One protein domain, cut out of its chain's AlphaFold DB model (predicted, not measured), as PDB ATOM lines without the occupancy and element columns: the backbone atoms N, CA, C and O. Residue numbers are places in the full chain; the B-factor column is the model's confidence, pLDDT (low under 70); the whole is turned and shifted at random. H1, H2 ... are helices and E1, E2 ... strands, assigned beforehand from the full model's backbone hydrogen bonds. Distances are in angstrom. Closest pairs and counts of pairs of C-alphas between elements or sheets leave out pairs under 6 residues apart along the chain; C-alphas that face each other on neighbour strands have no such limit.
ATOM      1  N   VAL A  16     -35.832 -22.573 -15.160       66.12
ATOM      2  CA  VAL A  16     -34.460 -22.805 -14.738       66.12
ATOM      3  C   VAL A  16     -34.448 -22.955 -13.229       66.12
ATOM      4  O   VAL A  16     -34.894 -22.068 -12.509       66.12
ATOM      5  N   THR A  17     -33.890 -24.061 -12.744       69.00
ATOM      6  CA  THR A  17     -33.676 -24.254 -11.307       69.00
ATOM      7  C   THR A  17     -32.302 -23.725 -10.920       69.00
ATOM      8  O   THR A  17     -31.286 -24.151 -11.471       69.00
ATOM      9  N   VAL A  18     -32.272 -22.792  -9.973       63.44
ATOM     10  CA  VAL A  18     -31.055 -22.199  -9.423       63.44
ATOM     11  C   VAL A  18     -30.906 -22.673  -7.978       63.44
ATOM     12  O   VAL A  18     -31.691 -22.254  -7.124       63.44
ATOM     13  N   PRO A  19     -29.913 -23.524  -7.674       58.81
ATOM     14  CA  PRO A  19     -29.656 -23.929  -6.302       58.81
ATOM     15  C   PRO A  19     -29.091 -22.747  -5.511       58.81
ATOM     16  O   PRO A  19     -28.111 -22.116  -5.924       58.81
ATOM     17  N   THR A  20     -29.695 -22.443  -4.363       65.00
ATOM     18  CA  THR A  20     -29.233 -21.392  -3.445       65.00
ATOM     19  C   THR A  20     -29.034 -21.944  -2.036       65.00
ATOM     20  O   THR A  20     -29.496 -23.035  -1.706       65.00
ATOM     21  N   SER A  21     -28.363 -21.188  -1.161       54.09
ATOM     22  CA  SER A  21     -28.147 -21.593   0.237       54.09
ATOM     23  C   SER A  21     -29.439 -21.731   1.054       54.09
ATOM     24  O   SER A  21     -29.397 -22.277   2.152       54.09
ATOM     25  N   ILE A  22     -30.565 -21.224   0.543       57.00
ATOM     26  CA  ILE A  22     -31.882 -21.256   1.197       57.00
ATOM     27  C   ILE A  22     -32.865 -22.228   0.526       57.00
ATOM     28  O   ILE A  22     -33.992 -22.369   0.995       57.00
ATOM     29  N   GLY A  23     -32.441 -22.923  -0.532       64.62
ATOM     30  CA  GLY A  23     -33.272 -23.844  -1.305       64.62
ATOM     31  C   GLY A  23     -33.165 -23.611  -2.809       64.62
ATOM     32  O   GLY A  23     -32.492 -22.689  -3.276       64.62
ATOM     33  N   ASP A  24     -33.827 -24.465  -3.575       68.44
ATOM     34  CA  ASP A  24     -33.854 -24.353  -5.029       68.44
ATOM     35  C   ASP A  24     -34.911 -23.327  -5.448       68.44
ATOM     36  O   ASP A  24     -36.085 -23.447  -5.094       68.44
ATOM     37  N   ILE A  25     -34.492 -22.307  -6.197       63.91
ATOM     38  CA  ILE A  25     -35.388 -21.293  -6.759       63.91
ATOM     39  C   ILE A  25     -35.656 -21.652  -8.219       63.91
ATOM     40  O   ILE A  25     -34.718 -21.854  -8.990       63.91
ATOM     41  N   ILE A  26     -36.930 -21.704  -8.613       66.81
ATOM     42  CA  ILE A  26     -37.330 -21.889 -10.013       66.81
ATOM     43  C   ILE A  26     -37.559 -20.509 -10.629       66.81
ATOM     44  O   ILE A  26     -38.450 -19.771 -10.214       66.81
ATOM     45  N   LEU A  27     -36.740 -20.156 -11.617       66.62
ATOM     46  CA  LEU A  27     -36.897 -18.957 -12.431       66.62
ATOM     47  C   LEU A  27     -37.643 -19.318 -13.716       66.62
ATOM     48  O   LEU A  27     -37.208 -20.205 -14.448       66.62
ATOM     49  N   CYS A  28     -38.728 -18.608 -14.010       69.06
ATOM     50  CA  CYS A  28     -39.391 -18.650 -15.312       69.06
ATOM     51  C   CYS A  28     -38.883 -17.486 -16.151       69.06
ATOM     52  O   CYS A  28     -38.941 -16.335 -15.715       69.06
ATOM     53  N   LEU A  29     -38.346 -17.788 -17.329       67.69
ATOM     54  CA  LEU A  29     -37.705 -16.796 -18.180       67.69
ATOM     55  C   LEU A  29     -38.586 -16.530 -19.397       67.69
ATOM     56  O   LEU A  29     -38.894 -17.436 -20.161       67.69
ATOM     57  N   ASP A  30     -38.992 -15.278 -19.564       73.62
ATOM     58  CA  ASP A  30     -39.744 -14.835 -20.731       73.62
ATOM     59  C   ASP A  30     -38.823 -14.786 -21.962       73.62
ATOM     60  O   ASP A  30     -37.733 -14.209 -21.914       73.62
ATOM     61  N   PHE A  31     -39.263 -15.393 -23.067       67.62
ATOM     62  CA  PHE A  31     -38.544 -15.389 -24.338       67.62
ATOM     63  C   PHE A  31     -38.297 -13.974 -24.869       67.62
ATOM     64  O   PHE A  31     -37.233 -13.723 -25.439       67.62
ATOM     65  N   GLU A  32     -39.232 -13.045 -24.658       67.25
ATOM     66  CA  GLU A  32     -39.075 -11.653 -25.082       67.25
ATOM     67  C   GLU A  32     -37.978 -10.959 -24.263       67.25
ATOM     68  O   GLU A  32     -37.031 -10.404 -24.825       67.25
ATOM     69  N   ALA A  33     -38.022 -11.092 -22.935       66.44
ATOM     70  CA  ALA A  33     -37.004 -10.535 -22.044       66.44
ATOM     71  C   ALA A  33     -35.607 -11.139 -22.290       66.44
ATOM     72  O   ALA A  33     -34.597 -10.434 -22.214       66.44
ATOM     73  N   LEU A  34     -35.536 -12.435 -22.609       72.44
ATOM     74  CA  LEU A  34     -34.299 -13.118 -22.990       72.44
ATOM     75  C   LEU A  34     -33.713 -12.546 -24.287       72.44
ATOM     76  O   LEU A  34     -32.518 -12.251 -24.332       72.44
ATOM     77  N   ALA A  35     -34.541 -12.354 -25.316       71.06
ATOM     78  CA  ALA A  35     -34.113 -11.795 -26.596       71.06
ATOM     79  C   ALA A  35     -33.648 -10.334 -26.460       71.06
ATOM     80  O   ALA A  35     -32.624  -9.946 -27.030       71.06
ATOM     81  N   GLU A  36     -34.346  -9.526 -25.658       72.62
ATOM     82  CA  GLU A  36     -33.924  -8.155 -25.351       72.62
ATOM     83  C   GLU A  36     -32.588  -8.120 -24.596       72.62
ATOM     84  O   GLU A  36     -31.725  -7.283 -24.884       72.62
ATOM     85  N   ALA A  37     -32.395  -9.035 -23.644       70.44
ATOM     86  CA  ALA A  37     -31.157  -9.134 -22.886       70.44
ATOM     87  C   ALA A  37     -29.973  -9.558 -23.768       70.44
ATOM     88  O   ALA A  37     -28.883  -8.992 -23.654       70.44
ATOM     89  N   GLU A  38     -30.190 -10.501 -24.683       77.75
ATOM     90  CA  GLU A  38     -29.190 -10.940 -25.659       77.75
ATOM     91  C   GLU A  38     -28.794  -9.793 -26.596       77.75
ATOM     92  O   GLU A  38     -27.610  -9.483 -26.743       77.75
ATOM     93  N   ALA A  39     -29.775  -9.059 -27.129       76.19
ATOM     94  CA  ALA A  39     -29.521  -7.882 -27.956       76.19
ATOM     95  C   ALA A  39     -28.729  -6.791 -27.209       76.19
ATOM     96  O   ALA A  39     -27.877  -6.121 -27.802       76.19
ATOM     97  N   ALA A  40     -28.983  -6.600 -25.911       73.12
ATOM     98  CA  ALA A  40     -28.238  -5.653 -25.084       73.12
ATOM     99  C   ALA A  40     -26.778  -6.087 -24.862       73.12
ATOM    100  O   ALA A  40     -25.888  -5.232 -24.856       73.12
ATOM    101  N   LEU A  41     -26.525  -7.392 -24.716       75.62
ATOM    102  CA  LEU A  41     -25.180  -7.954 -24.571       75.62
ATOM    103  C   LEU A  41     -24.361  -7.839 -25.856       75.62
ATOM    104  O   LEU A  41     -23.223  -7.362 -25.804       75.62
ATOM    105  N   ILE A  42     -24.963  -8.180 -26.997       80.19
ATOM    106  CA  ILE A  42     -24.342  -8.037 -28.319       80.19
ATOM    107  C   ILE A  42     -23.944  -6.575 -28.550       80.19
ATOM    108  O   ILE A  42     -22.805  -6.288 -28.911       80.19
ATOM    109  N   LYS A  43     -24.833  -5.619 -28.236       76.12
ATOM    110  CA  LYS A  43     -24.527  -4.178 -28.330       76.12
ATOM    111  C   LYS A  43     -23.373  -3.726 -27.434       76.12
ATOM    112  O   LYS A  43     -22.719  -2.739 -27.756       76.12
ATOM    113  N   SER A  44     -23.125  -4.407 -26.316       72.25
ATOM    114  CA  SER A  44     -21.974  -4.141 -25.439       72.25
ATOM    115  C   SER A  44     -20.686  -4.869 -25.845       72.25
ATOM    116  O   SER A  44     -19.708  -4.798 -25.107       72.25
ATOM    117  N   GLY A  45     -20.659  -5.536 -27.003       76.56
ATOM    118  CA  GLY A  45     -19.472  -6.228 -27.519       76.56
ATOM    119  C   GLY A  45     -19.329  -7.677 -27.048       76.56
ATOM    120  O   GLY A  45     -18.266  -8.271 -27.209       76.56
ATOM    121  N   HIS A  46     -20.381  -8.263 -26.469       74.62
ATOM    122  CA  HIS A  46     -20.424  -9.683 -26.129       74.62
ATOM    123  C   HIS A  46     -21.176 -10.446 -27.233       74.62
ATOM    124  O   HIS A  46     -22.359 -10.742 -27.093       74.62
ATOM    125  N   GLU A  47     -20.491 -10.709 -28.351       72.81
ATOM    126  CA  GLU A  47     -21.082 -11.281 -29.577       72.81
ATOM    127  C   GLU A  47     -21.387 -12.790 -29.478       72.81
ATOM    128  O   GLU A  47     -22.302 -13.272 -30.139       72.81
ATOM    129  N   ASP A  48     -20.698 -13.524 -28.598       70.62
ATOM    130  CA  ASP A  48     -20.839 -14.984 -28.440       70.62
ATOM    131  C   ASP A  48     -21.895 -15.408 -27.398       70.62
ATOM    132  O   ASP A  48     -21.858 -16.523 -26.861       70.62
ATOM    133  N   VAL A  49     -22.831 -14.524 -27.041       69.12
ATOM    134  CA  VAL A  49     -23.831 -14.838 -26.014       69.12
ATOM    135  C   VAL A  49     -25.124 -15.339 -26.646       69.12
ATOM    136  O   VAL A  49     -25.853 -14.564 -27.243       69.12
ATOM    137  N   ASN A  50     -25.441 -16.617 -26.427       73.88
ATOM    138  CA  ASN A  50     -26.743 -17.208 -26.744       73.88
ATOM    139  C   ASN A  50     -27.476 -17.570 -25.443       73.88
ATOM    140  O   ASN A  50     -27.198 -18.598 -24.802       73.88
ATOM    141  N   LEU A  51     -28.384 -16.697 -25.007       68.31
ATOM    142  CA  LEU A  51     -29.088 -16.855 -23.731       68.31
ATOM    143  C   LEU A  51     -30.155 -17.950 -23.821       68.31
ATOM    144  O   LEU A  51     -30.358 -18.671 -22.845       68.31
ATOM    145  N   LEU A  52     -30.749 -18.156 -24.998       67.31
ATOM    146  CA  LEU A  52     -31.741 -19.208 -25.248       67.31
ATOM    147  C   LEU A  52     -31.139 -20.615 -25.166       67.31
ATOM    148  O   LEU A  52     -31.676 -21.495 -24.495       67.31
ATOM    149  N   GLN A  53     -29.975 -20.830 -25.779       65.38
ATOM    150  CA  GLN A  53     -29.262 -22.107 -25.716       65.38
ATOM    151  C   GLN A  53     -28.827 -22.443 -24.283       65.38
ATOM    152  O   GLN A  53     -28.758 -23.615 -23.905       65.38
ATOM    153  N   SER A  54     -28.602 -21.415 -23.457       62.06
ATOM    154  CA  SER A  54     -28.202 -21.557 -22.055       62.06
ATOM    155  C   SER A  54     -29.274 -22.199 -21.173       62.06
ATOM    156  O   SER A  54     -28.928 -22.741 -20.131       62.06
ATOM    157  N   LEU A  55     -30.548 -22.157 -21.576       61.47
ATOM    158  CA  LEU A  55     -31.682 -22.689 -20.806       61.47
ATOM    159  C   LEU A  55     -31.725 -24.220 -20.781       61.47
ATOM    160  O   LEU A  55     -32.291 -24.810 -19.868       61.47
ATOM    161  N   SER A  56     -31.129 -24.864 -21.786       57.78
ATOM    162  CA  SER A  56     -31.162 -26.321 -21.973       57.78
ATOM    163  C   SER A  56     -30.188 -27.092 -21.073       57.78
ATOM    164  O   SER A  56     -30.272 -28.315 -20.969       57.78
ATOM    165  N   MET A  57     -29.260 -26.396 -20.414       52.41
ATOM    166  CA  MET A  57     -28.248 -26.994 -19.550       52.41
ATOM    167  C   MET A  57     -28.303 -26.337 -18.178       52.41
ATOM    168  O   MET A  57     -28.415 -25.118 -18.105       52.41
ATOM    169  N   ASN A  58     -28.199 -27.152 -17.117       57.41
ATOM    170  CA  ASN A  58     -28.039 -26.741 -15.716       57.41
ATOM    171  C   ASN A  58     -27.476 -25.326 -15.597       57.41
ATOM    172  O   ASN A  58     -26.293 -25.105 -15.859       57.41
ATOM    173  N   PHE A  59     -28.343 -24.379 -15.260       59.16
ATOM    174  CA  PHE A  59     -28.053 -22.967 -15.420       59.16
ATOM    175  C   PHE A  59     -27.082 -22.536 -14.325       59.16
ATOM    176  O   PHE A  59     -27.454 -22.471 -13.149       59.16
ATOM    177  N   PRO A  60     -25.810 -22.275 -14.655       64.69
ATOM    178  CA  PRO A  60     -24.847 -21.958 -13.625       64.69
ATOM    179  C   PRO A  60     -25.200 -20.591 -13.037       64.69
ATOM    180  O   PRO A  60     -25.519 -19.652 -13.767       64.69
ATOM    181  N   VAL A  61     -25.089 -20.458 -11.715       65.06
ATOM    182  CA  VAL A  61     -25.429 -19.230 -10.966       65.06
ATOM    183  C   VAL A  61     -24.745 -17.981 -11.554       65.06
ATOM    184  O   VAL A  61     -25.302 -16.885 -11.532       65.06
ATOM    185  N   PHE A  62     -23.563 -18.133 -12.164       67.19
ATOM    186  CA  PHE A  62     -22.878 -17.028 -12.843       67.19
ATOM    187  C   PHE A  62     -23.675 -16.452 -14.034       67.19
ATOM    188  O   PHE A  62     -23.605 -15.248 -14.265       67.19
ATOM    189  N   ARG A  63     -24.451 -17.262 -14.772       69.75
ATOM    190  CA  ARG A  63     -25.309 -16.772 -15.867       69.75
ATOM    191  C   ARG A  63     -26.517 -16.016 -15.325       69.75
ATOM    192  O   ARG A  63     -26.874 -14.989 -15.886       69.75
ATOM    193  N   VAL A  64     -27.073 -16.442 -14.188       71.12
ATOM    194  CA  VAL A  64     -28.159 -15.726 -13.487       71.12
ATOM    195  C   VAL A  64     -27.739 -14.291 -13.147       71.12
ATOM    196  O   VAL A  64     -28.492 -13.343 -13.361       71.12
ATOM    197  N   ARG A  65     -26.489 -14.110 -12.702       76.75
ATOM    198  CA  ARG A  65     -25.911 -12.785 -12.431       76.75
ATOM    199  C   ARG A  65     -25.947 -11.863 -13.655       76.75
ATOM    200  O   ARG A  65     -26.196 -10.671 -13.495       76.75
ATOM    201  N   MET A  66     -25.728 -12.398 -14.860       75.69
ATOM    202  CA  MET A  66     -25.762 -11.596 -16.088       75.69
ATOM    203  C   MET A  66     -27.159 -11.026 -16.353       75.69
ATOM    204  O   MET A  66     -27.262  -9.852 -16.698       75.69
ATOM    205  N   PHE A  67     -28.226 -11.802 -16.133       75.31
ATOM    206  CA  PHE A  67     -29.602 -11.326 -16.328       75.31
ATOM    207  C   PHE A  67     -29.933 -10.148 -15.425       75.31
ATOM    208  O   PHE A  67     -30.428  -9.128 -15.898       75.31
ATOM    209  N   PHE A  68     -29.598 -10.246 -14.139       77.44
ATOM    210  CA  PHE A  68     -29.842  -9.150 -13.206       77.44
ATOM    211  C   PHE A  68     -28.994  -7.915 -13.517       77.44
ATOM    212  O   PHE A  68     -29.487  -6.797 -13.383       77.44
ATOM    213  N   ALA A  69     -27.754  -8.085 -13.986       79.94
ATOM    214  CA  ALA A  69     -26.924  -6.959 -14.408       79.94
ATOM    215  C   ALA A  69     -27.518  -6.237 -15.632       79.94
ATOM    216  O   ALA A  69     -27.526  -5.007 -15.689       79.94
ATOM    217  N   ILE A  70     -28.070  -6.978 -16.594       80.75
ATOM    218  CA  ILE A  70     -28.739  -6.395 -17.766       80.75
ATOM    219  C   ILE A  70     -30.046  -5.711 -17.361       80.75
ATOM    220  O   ILE A  70     -30.305  -4.584 -17.785       80.75
ATOM    221  N   ALA A  71     -30.837  -6.345 -16.494       78.38
ATOM    222  CA  ALA A  71     -32.054  -5.754 -15.949       78.38
ATOM    223  C   ALA A  71     -31.752  -4.441 -15.211       78.38
ATOM    224  O   ALA A  71     -32.431  -3.443 -15.437       78.38
ATOM    225  N   ALA A  72     -30.685  -4.394 -14.406       80.06
ATOM    226  CA  ALA A  72     -30.246  -3.170 -13.740       80.06
ATOM    227  C   ALA A  72     -29.941  -2.054 -14.748       80.06
ATOM    228  O   ALA A  72     -30.401  -0.931 -14.562       80.06
ATOM    229  N   ARG A  73     -29.261  -2.361 -15.860       82.06
ATOM    230  CA  ARG A  73     -28.982  -1.380 -16.924       82.06
ATOM    231  C   ARG A  73     -30.233  -0.878 -17.640       82.06
ATOM    232  O   ARG A  73     -30.241   0.263 -18.090       82.06
ATOM    233  N   ARG A  74     -31.297  -1.682 -17.733       75.56
ATOM    234  CA  ARG A  74     -32.584  -1.228 -18.294       75.56
ATOM    235  C   ARG A  74     -33.189  -0.095 -17.462       75.56
ATOM    236  O   ARG A  74     -33.721   0.854 -18.027       75.56
ATOM    237  N   PHE A  75     -33.100  -0.190 -16.136       78.06
ATOM    238  CA  PHE A  75     -33.661   0.808 -15.216       78.06
ATOM    239  C   PHE A  75     -32.656   1.892 -14.799       78.06
ATOM    240  O   PHE A  75     -33.061   2.948 -14.319       78.06
ATOM    241  N   GLN A  76     -31.359   1.650 -14.994       84.19
ATOM    242  CA  GLN A  76     -30.259   2.572 -14.710       84.19
ATOM    243  C   GLN A  76     -29.273   2.578 -15.894       84.19
ATOM    244  O   GLN A  76     -28.210   1.955 -15.823       84.19
ATOM    245  N   PRO A  77     -29.609   3.267 -17.003       80.38
ATOM    246  CA  PRO A  77     -28.820   3.236 -18.238       80.38
ATOM    247  C   PRO A  77     -27.433   3.881 -18.107       80.38
ATOM    248  O   PRO A  77     -26.575   3.655 -18.955       80.38
ATOM    249  N   GLU A  78     -27.211   4.659 -17.048       86.31
ATOM    250  CA  GLU A  78     -25.925   5.286 -16.723       86.31
ATOM    251  C   GLU A  78     -24.861   4.265 -16.288       86.31
ATOM    252  O   GLU A  78     -23.670   4.564 -16.338       86.31
ATOM    253  N   LEU A  79     -25.274   3.056 -15.885       83.06
ATOM    254  CA  LEU A  79     -24.357   1.997 -15.484       83.06
ATOM    255  C   LEU A  79     -23.764   1.263 -16.687       83.06
ATOM    256  O   LEU A  79     -24.471   0.724 -17.555       83.06
ATOM    257  N   ASN A  80     -22.443   1.117 -16.661       85.44
ATOM    258  CA  ASN A  80     -21.755   0.193 -17.550       85.44
ATOM    259  C   ASN A  80     -21.984  -1.261 -17.119       85.44
ATOM    260  O   ASN A  80     -22.310  -1.554 -15.968       85.44
ATOM    261  N   TYR A  81     -21.784  -2.203 -18.044       78.69
ATOM    262  CA  TYR A  81     -21.978  -3.630 -17.769       78.69
ATOM    263  C   TYR A  81     -21.124  -4.136 -16.601       78.69
ATOM    264  O   TYR A  81     -21.642  -4.808 -15.709       78.69
ATOM    265  N   ASP A  82     -19.854  -3.740 -16.543       82.50
ATOM    266  CA  ASP A  82     -18.959  -4.116 -15.445       82.50
ATOM    267  C   ASP A  82     -19.392  -3.526 -14.099       82.50
ATOM    268  O   ASP A  82     -19.193  -4.140 -13.051       82.50
ATOM    269  N   GLU A  83     -20.002  -2.342 -14.105       83.00
ATOM    270  CA  GLU A  83     -20.514  -1.684 -12.902       83.00
ATOM    271  C   GLU A  83     -21.802  -2.353 -12.425       83.00
ATOM    272  O   GLU A  83     -21.916  -2.691 -11.247       83.00
ATOM    273  N   ALA A  84     -22.718  -2.669 -13.342       82.69
ATOM    274  CA  ALA A  84     -23.921  -3.440 -13.045       82.69
ATOM    275  C   ALA A  84     -23.580  -4.848 -12.525       82.69
ATOM    276  O   ALA A  84     -24.162  -5.322 -11.548       82.69
ATOM    277  N   CYS A  85     -22.564  -5.495 -13.099       80.69
ATOM    278  CA  CYS A  85     -22.049  -6.766 -12.602       80.69
ATOM    279  C   CYS A  85     -21.460  -6.656 -11.189       80.69
ATOM    280  O   CYS A  85     -21.478  -7.650 -10.467       80.69
ATOM    281  N   LYS A  86     -20.927  -5.506 -10.757       84.94
ATOM    282  CA  LYS A  86     -20.459  -5.318  -9.366       84.94
ATOM    283  C   LYS A  86     -21.619  -5.187  -8.379       84.94
ATOM    284  O   LYS A  86     -21.469  -5.593  -7.230       84.94
ATOM    285  N   LEU A  87     -22.765  -4.668  -8.823       81.50
ATOM    286  CA  LEU A  87     -23.978  -4.570  -8.006       81.50
ATOM    287  C   LEU A  87     -24.633  -5.932  -7.776       81.50
ATOM    288  O   LEU A  87     -25.219  -6.157  -6.721       81.50
ATOM    289  N   VAL A  88     -24.499  -6.854  -8.729       81.94
ATOM    290  CA  VAL A  88     -25.007  -8.225  -8.609       81.94
ATOM    291  C   VAL A  88     -23.847  -9.159  -8.275       81.94
ATOM    292  O   VAL A  88     -23.074  -9.558  -9.140       81.94
ATOM    293  N   SER A  89     -23.709  -9.528  -7.008       81.38
ATOM    294  CA  SER A  89     -22.716 -10.490  -6.528       81.38
ATOM    295  C   SER A  89     -23.359 -11.851  -6.257       81.38
ATOM    296  O   SER A  89     -24.556 -11.956  -6.012       81.38
ATOM    297  N   LEU A  90     -22.559 -12.921  -6.227       74.50
ATOM    298  CA  LEU A  90     -23.063 -14.242  -5.818       74.50
ATOM    299  C   LEU A  90     -23.647 -14.233  -4.396       74.50
ATOM    300  O   LEU A  90     -24.528 -15.026  -4.094       74.50
ATOM    301  N   GLN A  91     -23.167 -13.335  -3.535       78.12
ATOM    302  CA  GLN A  91     -23.621 -13.226  -2.149       78.12
ATOM    303  C   GLN A  91     -24.989 -12.546  -2.033       78.12
ATOM    304  O   GLN A  91     -25.756 -12.887  -1.140       78.12
ATOM    305  N   ASN A  92     -25.305 -11.597  -2.920       79.56
ATOM    306  CA  ASN A  92     -26.564 -10.848  -2.863       79.56
ATOM    307  C   ASN A  92     -27.626 -11.339  -3.855       79.56
ATOM    308  O   ASN A  92     -28.768 -10.900  -3.766       79.56
ATOM    309  N   ILE A  93     -27.290 -12.270  -4.755       78.38
ATOM    310  CA  ILE A  93     -28.231 -12.782  -5.758       78.38
ATOM    311  C   ILE A  93     -29.462 -13.446  -5.125       78.38
ATOM    312  O   ILE A  93     -30.563 -13.277  -5.634       78.38
ATOM    313  N   GLY A  94     -29.288 -14.126  -3.984       72.81
ATOM    314  CA  GLY A  94     -30.400 -14.690  -3.214       72.81
ATOM    315  C   GLY A  94     -31.330 -13.603  -2.677       72.81
ATOM    316  O   GLY A  94     -32.531 -13.676  -2.877       72.81
ATOM    317  N   ILE A  95     -30.764 -12.528  -2.116       79.56
ATOM    318  CA  ILE A  95     -31.531 -11.382  -1.597       79.56
ATOM    319  C   ILE A  95     -32.309 -10.686  -2.724       79.56
ATOM    320  O   ILE A  95     -33.452 -10.277  -2.531       79.56
ATOM    321  N   ILE A  96     -31.702 -10.553  -3.909       76.25
ATOM    322  CA  ILE A  96     -32.365  -9.987  -5.092       76.25
ATOM    323  C   ILE A  96     -33.541 -10.877  -5.516       76.25
ATOM    324  O   ILE A  96     -34.634 -10.364  -5.752       76.25
ATOM    325  N   ALA A  97     -33.337 -12.197  -5.575       72.62
ATOM    326  CA  ALA A  97     -34.389 -13.150  -5.916       72.62
ATOM    327  C   ALA A  97     -35.544 -13.118  -4.899       72.62
ATOM    328  O   ALA A  97     -36.703 -13.037  -5.304       72.62
ATOM    329  N   ASP A  98     -35.235 -13.083  -3.602       71.81
ATOM    330  CA  ASP A  98     -36.228 -12.979  -2.528       71.81
ATOM    331  C   ASP A  98     -37.032 -11.676  -2.621       71.81
ATOM    332  O   ASP A  98     -38.254 -11.679  -2.467       71.81
ATOM    333  N   GLY A  99     -36.370 -10.554  -2.920       72.88
ATOM    334  CA  GLY A  99     -37.031  -9.263  -3.114       72.88
ATOM    335  C   GLY A  99     -38.000  -9.272  -4.297       72.88
ATOM    336  O   GLY A  99     -39.121  -8.776  -4.180       72.88
ATOM    337  N   ILE A 100     -37.600  -9.877  -5.419       70.81
ATOM    338  CA  ILE A 100     -38.468 -10.040  -6.594       70.81
ATOM    339  C   ILE A 100     -39.664 -10.928  -6.252       70.81
ATOM    340  O   ILE A 100     -40.794 -10.565  -6.576       70.81
ATOM    341  N   LEU A 101     -39.439 -12.046  -5.557       68.50
ATOM    342  CA  LEU A 101     -40.507 -12.942  -5.123       68.50
ATOM    343  C   LEU A 101     -41.502 -12.228  -4.198       68.50
ATOM    344  O   LEU A 101     -42.708 -12.360  -4.387       68.50
ATOM    345  N   ALA A 102     -41.017 -11.437  -3.239       69.00
ATOM    346  CA  ALA A 102     -41.862 -10.681  -2.320       69.00
ATOM    347  C   ALA A 102     -42.716  -9.629  -3.046       69.00
ATOM    348  O   ALA A 102     -43.914  -9.518  -2.784       69.00
ATOM    349  N   VAL A 103     -42.128  -8.882  -3.989       69.06
ATOM    350  CA  VAL A 103     -42.864  -7.907  -4.813       69.06
ATOM    351  C   VAL A 103     -43.891  -8.613  -5.690       69.06
ATOM    352  O   VAL A 103     -45.038  -8.178  -5.745       69.06
ATOM    353  N   TRP A 104     -43.512  -9.726  -6.319       65.56
ATOM    354  CA  TRP A 104     -44.411 -10.524  -7.148       65.56
ATOM    355  C   TRP A 104     -45.609 -11.038  -6.347       65.56
ATOM    356  O   TRP A 104     -46.753 -10.868  -6.771       65.56
ATOM    357  N   GLN A 105     -45.370 -11.616  -5.168       69.88
ATOM    358  CA  GLN A 105     -46.424 -12.087  -4.265       69.88
ATOM    359  C   GLN A 105     -47.332 -10.950  -3.795       69.88
ATOM    360  O   GLN A 105     -48.539 -11.143  -3.703       69.88
ATOM    361  N   ALA A 106     -46.781  -9.760  -3.537       70.81
ATOM    362  CA  ALA A 106     -47.572  -8.585  -3.182       70.81
ATOM    363  C   ALA A 106     -48.401  -8.043  -4.362       70.81
ATOM    364  O   ALA A 106     -49.478  -7.489  -4.147       70.81
ATOM    365  N   SER A 107     -47.911  -8.185  -5.597       66.56
ATOM    366  CA  SER A 107     -48.612  -7.744  -6.810       66.56
ATOM    367  C   SER A 107     -49.599  -8.768  -7.368       66.56
ATOM    368  O   SER A 107     -50.501  -8.400  -8.119       66.56
ATOM    369  N   THR A 108     -49.435 -10.046  -7.024       64.50
ATOM    370  CA  THR A 108     -50.328 -11.112  -7.479       64.50
ATOM    371  C   THR A 108     -51.540 -11.144  -6.552       64.50
ATOM    372  O   THR A 108     -51.364 -11.288  -5.340       64.50
TER     373      THR A 108
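What this domain is: This is residues 16 to 108 of the 154 residues of an uncharacterized protein of Granulicella sp. 5B5 (UniProt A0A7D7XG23). A small two-strand hairpin, E1 and E2, sits near the first end of helix H3, which runs through the middle of a helical body with H1 and H4 crossing it on different sides. H5 starts beside H3 and the hairpin and runs outward, and residues 102 to 108 stick out. The printed part has 93 residues with two named strands, antiparallel in the order E1 - E2, then five named helices, H1 to H5; the class is mostly helix. It is compact, with a radius of gyration of the C-alphas of 13.2 A and spans of 34 by 31 by 26 A.

Where its parts are: E1, residues 16 to 20, begins at C-alpha (-34.460, -22.805, -14.738) and measures 12.5 A; E2, residues 23 to 28, 16.1 A. H3, residues 61 to 75, measures 22.1 A. H1 is residues 31 to 43, 18.4 A; H2, 53 to 56, 5.9 A; H4, 81 to 87, 10.0 A. H5, residues 93 to 107, measures 21.0 A and ends at C-alpha (-48.612, -7.744, -6.810).

How they stand to each other: In the hairpin E1 and E2, N 18 and O 25 are 2.8 A apart, within hydrogen-bond range. The closest C-alphas of E1 and H3, Val 18 and Val 61, are 6.5 A apart. E2 and H5 are near each other. H3 touches H4 about perpendicular, at 76 degrees, closest at C-alphas 69 and 84, 4.8 A. Residues 37 to 41 of H1 touch residues 67 to 71 of H3, about perpendicular at 83 degrees, closest at C-alphas 37 and 70, 6.3 A. H3 and H5 are close but not clearly touching, with C-alphas 65 and 93 at 7.1 A. H2 touches no helix. Each O i to N i+4 pair is within hydrogen-bond range in H1, H4 and H5, and 10 of 11 in H3; H2 is too short for one.

The domain as a whole: The C-alphas of Glu 47 and Ala 106, the farthest apart, are 37.5 A apart. The printed part has no cut and no long link. Mean pLDDT of the printed part is 72.1; 38 residues are under 70, among them 16 to 29 and 51 to 63.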